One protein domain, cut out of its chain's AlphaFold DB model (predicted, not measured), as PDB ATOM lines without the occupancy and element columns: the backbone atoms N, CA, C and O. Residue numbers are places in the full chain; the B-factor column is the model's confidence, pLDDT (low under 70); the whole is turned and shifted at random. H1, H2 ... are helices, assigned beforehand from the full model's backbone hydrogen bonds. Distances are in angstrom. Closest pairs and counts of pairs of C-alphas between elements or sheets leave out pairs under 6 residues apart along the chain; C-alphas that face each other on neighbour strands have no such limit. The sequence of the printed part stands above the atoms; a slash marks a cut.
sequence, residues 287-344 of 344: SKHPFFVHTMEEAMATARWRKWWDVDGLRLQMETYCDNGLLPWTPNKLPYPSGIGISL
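What this domain is: This is residues 287 to 344 of the 344 residues of an uncharacterized protein of Rhizophora mucronata (UniProt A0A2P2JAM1). With little regular structure, this is a short helical hairpin, H2 and H1 side by side, whose open end is extended by a long loop of residues 324 to 344 that swings out to Pro 335 and folds back toward the helices. The printed part has 58 residues, with two named helices, H1 then H2, holding 23 of them, and no named strand; its class is all helix. It is compact, with a radius of gyration of the C-alphas of 11.7 A and spans of 34 by 26 by 16 A.

How they stand to each other: H2, residues 311 to 323, and H1, residues 295 to 304, form a helical hairpin. They touch, and their closest C-alphas, those of Val 311 and Ala 303, are 5.9 A apart. They run opposite ways at a shallow tilt of 13 degrees. In both helices every O i to N i+4 pair is within hydrogen-bond range.

Where its parts are: H2 is 18.3 A long and ends at C-alpha 323, (118.930, 104.646, 106.473). H1 is 14.1 A long and begins at C-alpha 295, (123.629, 106.292, 92.947).

The domain as a whole: The farthest C-alphas, those of Trp 309 and Pro 335, are 34.3 A apart. The printed part has no cut, and the link from H1 to H2 is short. Residues 339 to 344 have pLDDT under 70.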
ATOM      1  N   SER A 287     117.866 113.302  82.333       86.31
ATOM      2  CA  SER A 287     118.764 112.534  81.474       86.31
ATOM      3  C   SER A 287     119.321 111.318  82.216       86.31
ATOM      4  O   SER A 287     119.925 111.465  83.282       86.31
ATOM      5  N   LYS A 288     119.188 110.132  81.621       83.12
ATOM      6  CA  LYS A 288     119.826 108.914  82.124       83.12
ATOM      7  C   LYS A 288     121.348 109.058  82.059       83.12
ATOM      8  O   LYS A 288     121.893 109.466  81.033       83.12
ATOM      9  N   HIS A 289     122.035 108.695  83.139       82.38
ATOM     10  CA  HIS A 289     123.492 108.640  83.140       82.38
ATOM     11  C   HIS A 289     123.977 107.525  82.184       82.38
ATOM     12  O   HIS A 289     123.418 106.428  82.199       82.38
ATOM     13  N   PRO A 290     124.990 107.769  81.329       80.75
ATOM     14  CA  PRO A 290     125.368 106.828  80.268       80.75
ATOM     15  C   PRO A 290     125.984 105.517  80.773       80.75
ATOM     16  O   PRO A 290     125.902 104.511  80.077       80.75
ATOM     17  N   PHE A 291     126.603 105.529  81.958       81.50
ATOM     18  CA  PHE A 291     127.327 104.372  82.504       81.50
ATOM     19  C   PHE A 291     126.679 103.831  83.779       81.50
ATOM     20  O   PHE A 291     126.167 102.720  83.794       81.50
ATOM     21  N   PHE A 292     126.690 104.630  84.844       82.69
ATOM     22  CA  PHE A 292     126.151 104.235  86.139       82.69
ATOM     23  C   PHE A 292     124.633 104.177  86.152       82.69
ATOM     24  O   PHE A 292     123.949 105.098  85.700       82.69
ATOM     25  N   VAL A 293     124.126 103.089  86.718       81.12
ATOM     26  CA  VAL A 293     122.692 102.826  86.862       81.12
ATOM     27  C   VAL A 293     122.264 103.055  88.311       81.12
ATOM     28  O   VAL A 293     121.083 103.276  88.575       81.12
ATOM     29  N   HIS A 294     123.207 103.073  89.256       81.25
ATOM     30  CA  HIS A 294     122.935 103.247  90.677       81.25
ATOM     31  C   HIS A 294     123.707 104.434  91.275       81.25
ATOM     32  O   HIS A 294     124.909 104.576  91.083       81.25
ATOM     33  N   THR A 295     123.030 105.237  92.107       84.81
ATOM     34  CA  THR A 295     123.629 106.292  92.947       84.81
ATOM     35  C   THR A 295     124.904 105.875  93.693       84.81
ATOM     36  O   THR A 295     125.829 106.673  93.784       84.81
ATOM     37  N   MET A 296     124.991 104.640  94.206       85.38
ATOM     38  CA  MET A 296     126.176 104.164  94.928       85.38
ATOM     39  C   MET A 296     127.395 104.045  94.005       85.38
ATOM     40  O   MET A 296     128.504 104.367  94.413       85.38
ATOM     41  N   GLU A 297     127.199 103.646  92.745       88.31
ATOM     42  CA  GLU A 297     128.277 103.600  91.750       88.31
ATOM     43  C   GLU A 297     128.803 105.005  91.446       88.31
ATOM     44  O   GLU A 297     130.017 105.209  91.428       88.31
ATOM     45  N   GLU A 298     127.907 105.986  91.285       87.88
ATOM     46  CA  GLU A 298     128.294 107.389  91.082       87.88
ATOM     47  C   GLU A 298     129.007 107.960  92.316       87.88
ATOM     48  O   GLU A 298     129.998 108.677  92.172       87.88
ATOM     49  N   ALA A 299     128.569 107.614  93.533       89.06
ATOM     50  CA  ALA A 299     129.239 108.025  94.766       89.06
ATOM     51  C   ALA A 299     130.654 107.425  94.865       89.06
ATOM     52  O   ALA A 299     131.630 108.151  95.068       89.06
ATOM     53  N   MET A 300     130.804 106.120  94.625       88.88
ATOM     54  CA  MET A 300     132.116 105.464  94.596       88.88
ATOM     55  C   MET A 300     133.030 106.055  93.513       88.88
ATOM     56  O   MET A 300     134.212 106.300  93.767       88.88
ATOM     57  N   ALA A 301     132.500 106.331  92.318       89.44
ATOM     58  CA  ALA A 301     133.250 106.972  91.240       89.44
ATOM     59  C   ALA A 301     133.661 108.408  91.603       89.44
ATOM     60  O   ALA A 301     134.797 108.809  91.348       89.44
ATOM     61  N   THR A 302     132.773 109.169  92.248       88.44
ATOM     62  CA  THR A 302     133.030 110.533  92.735       88.44
ATOM     63  C   THR A 302     134.172 110.562  93.746       88.44
ATOM     64  O   THR A 302     135.083 111.383  93.599       88.44
ATOM     65  N   ALA A 303     134.175 109.631  94.706       89.69
ATOM     66  CA  ALA A 303     135.267 109.461  95.663       89.69
ATOM     67  C   ALA A 303     136.575 109.065  94.961       89.69
ATOM     68  O   ALA A 303     137.609 109.709  95.139       89.69
ATOM     69  N   ARG A 304     136.527 108.039  94.099       89.88
ATOM     70  CA  ARG A 304     137.702 107.514  93.385       89.88
ATOM     71  C   ARG A 304     138.368 108.565  92.500       89.88
ATOM     72  O   ARG A 304     139.593 108.626  92.439       89.88
ATOM     73  N   TRP A 305     137.577 109.381  91.810       88.06
ATOM     74  CA  TRP A 305     138.066 110.442  90.927       88.06
ATOM     75  C   TRP A 305     138.336 111.763  91.650       88.06
ATOM     76  O   TRP A 305     138.699 112.735  90.991       88.06
ATOM     77  N   ARG A 306     138.167 111.814  92.981       83.38
ATOM     78  CA  ARG A 306     138.361 113.019  93.804       83.38
ATOM     79  C   ARG A 306     137.597 114.233  93.262       83.38
ATOM     80  O   ARG A 306     138.060 115.365  93.360       83.38
ATOM     81  N   LYS A 307     136.414 113.991  92.682       80.62
ATOM     82  CA  LYS A 307     135.495 115.054  92.240       80.62
ATOM     83  C   LYS A 307     134.969 115.854  93.434       80.62
ATOM     84  O   LYS A 307     134.660 117.034  93.301       80.62
ATOM     85  N   TRP A 308     134.881 115.195  94.586       77.62
ATOM     86  CA  TRP A 308     134.550 115.780  95.873       77.62
ATOM     87  C   TRP A 308     135.665 115.444  96.864       77.62
ATOM     88  O   TRP A 308     136.105 114.296  96.920       77.62
ATOM     89  N   TRP A 309     136.160 116.448  97.594       81.00
ATOM     90  CA  TRP A 309     137.309 116.262  98.486       81.00
ATOM     91  C   TRP A 309     136.908 115.627  99.824       81.00
ATOM     92  O   TRP A 309     137.676 114.849 100.384       81.00
ATOM     93  N   ASP A 310     135.700 115.928 100.308       86.75
ATOM     94  CA  ASP A 310     135.181 115.451 101.591       86.75
ATOM     95  C   ASP A 310     134.519 114.073 101.423       86.75
ATOM     96  O   ASP A 310     133.300 113.917 101.327       86.75
ATOM     97  N   VAL A 311     135.375 113.057 101.308       89.12
ATOM     98  CA  VAL A 311     134.969 111.654 101.134       89.12
ATOM     99  C   VAL A 311     134.171 111.148 102.340       89.12
ATOM    100  O   VAL A 311     133.246 110.356 102.162       89.12
ATOM    101  N   ASP A 312     134.478 111.625 103.549       91.06
ATOM    102  CA  ASP A 312     133.739 111.266 104.760       91.06
ATOM    103  C   ASP A 312     132.307 111.806 104.726       91.06
ATOM    104  O   ASP A 312     131.369 111.067 105.035       91.06
ATOM    105  N   GLY A 313     132.122 113.052 104.283       90.31
ATOM    106  CA  GLY A 313     130.804 113.636 104.051       90.31
ATOM    107  C   GLY A 313     130.012 112.887 102.979       90.31
ATOM    108  O   GLY A 313     128.824 112.627 103.165       90.31
ATOM    109  N   LEU A 314     130.668 112.458 101.896       90.31
ATOM    110  CA  LEU A 314     130.031 111.637 100.862       90.31
ATOM    111  C   LEU A 314     129.580 110.272 101.405       90.31
ATOM    112  O   LEU A 314     128.469 109.833 101.111       90.31
ATOM    113  N   ARG A 315     130.409 109.611 102.225       91.62
ATOM    114  CA  ARG A 315     130.024 108.368 102.912       91.62
ATOM    115  C   ARG A 315     128.808 108.601 103.807       91.62
ATOM    116  O   ARG A 315     127.825 107.882 103.662       91.62
ATOM    117  N   LEU A 316     128.850 109.620 104.667       92.25
ATOM    118  CA  LEU A 316     127.756 109.939 105.588       92.25
ATOM    119  C   LEU A 316     126.447 110.235 104.839       92.25
ATOM    120  O   LEU A 316     125.370 109.827 105.272       92.25
ATOM    121  N   GLN A 317     126.528 110.921 103.696       89.88
ATOM    122  CA  GLN A 317     125.375 111.189 102.838       89.88
ATOM    123  C   GLN A 317     124.778 109.889 102.280       89.88
ATOM    124  O   GLN A 317     123.561 109.709 102.323       89.88
ATOM    125  N   MET A 318     125.616 108.964 101.806       91.06
ATOM    126  CA  MET A 318     125.157 107.671 101.296       91.06
ATOM    127  C   MET A 318     124.573 106.776 102.393       91.06
ATOM    128  O   MET A 318     123.528 106.172 102.168       91.06
ATOM    129  N   GLU A 319     125.195 106.726 103.573       92.31
ATOM    130  CA  GLU A 319     124.657 106.033 104.755       92.31
ATOM    131  C   GLU A 319     123.287 106.602 105.133       92.31
ATOM    132  O   GLU A 319     122.313 105.861 105.225       92.31
ATOM    133  N   THR A 320     123.168 107.933 105.192       89.50
ATOM    134  CA  THR A 320     121.889 108.609 105.449       89.50
ATOM    135  C   THR A 320     120.834 108.232 104.407       89.50
ATOM    136  O   THR A 320     119.671 108.032 104.752       89.50
ATOM    137  N   TYR A 321     121.187 108.133 103.125       89.06
ATOM    138  CA  TYR A 321     120.230 107.710 102.102       89.06
ATOM    139  C   TYR A 321     119.769 106.268 102.314       89.06
ATOM    140  O   TYR A 321     118.568 106.009 102.221       89.06
ATOM    141  N   CYS A 322     120.684 105.349 102.632       89.31
ATOM    142  CA  CYS A 322     120.352 103.960 102.951       89.31
ATOM    143  C   CYS A 322     119.425 103.868 104.172       89.31
ATOM    144  O   CYS A 322     118.386 103.212 104.094       89.31
ATOM    145  N   ASP A 323     119.738 104.596 105.247       90.69
ATOM    146  CA  ASP A 323     118.930 104.646 106.473       90.69
ATOM    147  C   ASP A 323     117.514 105.184 106.219       90.69
ATOM    148  O   ASP A 323     116.560 104.807 106.897       90.69
ATOM    149  N   ASN A 324     117.358 106.039 105.203       86.94
ATOM    150  CA  ASN A 324     116.072 106.591 104.776       86.94
ATOM    151  C   ASN A 324     115.420 105.810 103.619       86.94
ATOM    152  O   ASN A 324     114.514 106.322 102.959       86.94
ATOM    153  N   GLY A 325     115.846 104.566 103.377       86.94
ATOM    154  CA  GLY A 325     115.171 103.639 102.467       86.94
ATOM    155  C   GLY A 325     115.673 103.649 101.021       86.94
ATOM    156  O   GLY A 325     115.013 103.079 100.147       86.94
ATOM    157  N   LEU A 326     116.831 104.257 100.731       86.12
ATOM    158  CA  LEU A 326     117.465 104.109  99.420       86.12
ATOM    159  C   LEU A 326     117.921 102.660  99.228       86.12
ATOM    160  O   LEU A 326     118.936 102.224  99.762       86.12
ATOM    161  N   LEU A 327     117.190 101.931  98.390       83.75
ATOM    162  CA  LEU A 327     117.576 100.594  97.953       83.75
ATOM    163  C   LEU A 327     118.379 100.656  96.647       83.75
ATOM    164  O   LEU A 327     118.047 101.475  95.776       83.75
ATOM    165  N   PRO A 328     119.341  99.742  96.429       82.12
ATOM    166  CA  PRO A 328     120.016  99.602  95.149       82.12
ATOM    167  C   PRO A 328     119.070  99.472  93.963       82.12
ATOM    168  O   PRO A 328     117.931  99.013  94.096       82.12
ATOM    169  N   TRP A 329     119.505  99.934  92.792       84.56
ATOM    170  CA  TRP A 329     118.717  99.711  91.585       84.56
ATOM    171  C   TRP A 329     118.716  98.222  91.226       84.56
ATOM    172  O   TRP A 329     119.758  97.571  91.269       84.56
ATOM    173  N   THR A 330     117.546  97.688  90.878       83.88
ATOM    174  CA  THR A 330     117.363  96.304  90.424       83.88
ATOM    175  C   THR A 330     116.396  96.281  89.235       83.88
ATOM    176  O   THR A 330     115.574  97.197  89.118       83.88
ATOM    177  N   PRO A 331     116.421  95.243  88.374       87.06
ATOM    178  CA  PRO A 331     115.478  95.113  87.256       87.06
ATOM    179  C   PRO A 331     113.996  95.158  87.667       87.06
ATOM    180  O   PRO A 331     113.150  95.566  86.879       87.06
ATOM    181  N   ASN A 332     113.676  94.833  88.922       87.50
ATOM    182  CA  ASN A 332     112.318  94.929  89.468       87.50
ATOM    183  C   ASN A 332     111.803  96.377  89.566       87.50
ATOM    184  O   ASN A 332     110.616  96.585  89.788       87.50
ATOM    185  N   LYS A 333     112.683  97.379  89.422       82.62
ATOM    186  CA  LYS A 333     112.329  98.807  89.401       82.62
ATOM    187  C   LYS A 333     111.993  99.327  88.001       82.62
ATOM    188  O   LYS A 333     111.813 100.531  87.840       82.62
ATOM    189  N   LEU A 334     111.922  98.467  86.983       81.62
ATOM    190  CA  LEU A 334     111.399  98.870  85.677       81.62
ATOM    191  C   LEU A 334     109.976  99.450  85.827       81.62
ATOM    192  O   LEU A 334     109.214  98.981  86.670       81.62
ATOM    193  N   PRO A 335     109.613 100.482  85.044       79.56
ATOM    194  CA  PRO A 335     110.330 101.012  83.883       79.56
ATOM    195  C   PRO A 335     111.438 102.036  84.202       79.56
ATOM    196  O   PRO A 335     112.038 102.567  83.269       79.56
ATOM    197  N   TYR A 336     111.761 102.318  85.471       77.62
ATOM    198  CA  TYR A 336     112.814 103.281  85.814       77.62
ATOM    199  C   TYR A 336     114.199 102.732  85.441       77.62
ATOM    200  O   TYR A 336     114.655 101.751  86.037       77.62
ATOM    201  N   PRO A 337     114.917 103.351  84.485       74.94
ATOM    202  CA  PRO A 337     116.116 102.755  83.902       74.94
ATOM    203  C   PRO A 337     117.384 102.965  84.745       74.94
ATOM    204  O   PRO A 337     118.456 102.538  84.315       74.94
ATOM    205  N   SER A 338     117.281 103.668  85.879       75.50
ATOM    206  CA  SER A 338     118.351 103.918  86.852       75.50
ATOM    207  C   SER A 338     117.780 104.307  88.219       75.50
ATOM    208  O   SER A 338     116.689 104.872  88.302       75.50
ATOM    209  N   GLY A 339     118.525 104.050  89.295       61.06
ATOM    210  CA  GLY A 339     118.235 104.552  90.636       61.06
ATOM    211  C   GLY A 339     118.509 106.049  90.683       61.06
ATOM    212  O   GLY A 339     119.660 106.470  90.613       61.06
ATOM    213  N   ILE A 340     117.449 106.853  90.740       56.19
ATOM    214  CA  ILE A 340     117.555 108.311  90.756       56.19
ATOM    215  C   ILE A 340     118.098 108.741  92.124       56.19
ATOM    216  O   ILE A 340     117.389 108.712  93.124       56.19
ATOM    217  N   GLY A 341     119.365 109.146  92.168       46.06
ATOM    218  CA  GLY A 341     119.915 109.931  93.267       46.06
ATOM    219  C   GLY A 341     119.765 111.413  92.955       46.06
ATOM    220  O   GLY A 341     120.630 111.989  92.298       46.06
ATOM    221  N   ILE A 342     118.686 112.047  93.415       41.56
ATOM    222  CA  ILE A 342     118.706 113.503  93.591       41.56
ATOM    223  C   ILE A 342     119.570 113.737  94.828       41.56
ATOM    224  O   ILE A 342     119.094 113.610  95.952       41.56
ATOM    225  N   SER A 343     120.864 113.982  94.617       32.41
ATOM    226  CA  SER A 343     121.752 114.377  95.705       32.41
ATOM    227  C   SER A 343     121.353 115.784  96.158       32.41
ATOM    228  O   SER A 343     121.512 116.747  95.403       32.41
ATOM    229  N   LEU A 344     120.741 115.856  97.342       32.19
ATOM    230  CA  LEU A 344     120.528 117.077  98.127       32.19
ATOM    231  C   LEU A 344     121.726 117.336  99.034       32.19
ATOM    232  O   LEU A 344     122.209 116.339  99.632       32.19
TER     233      LEU A 344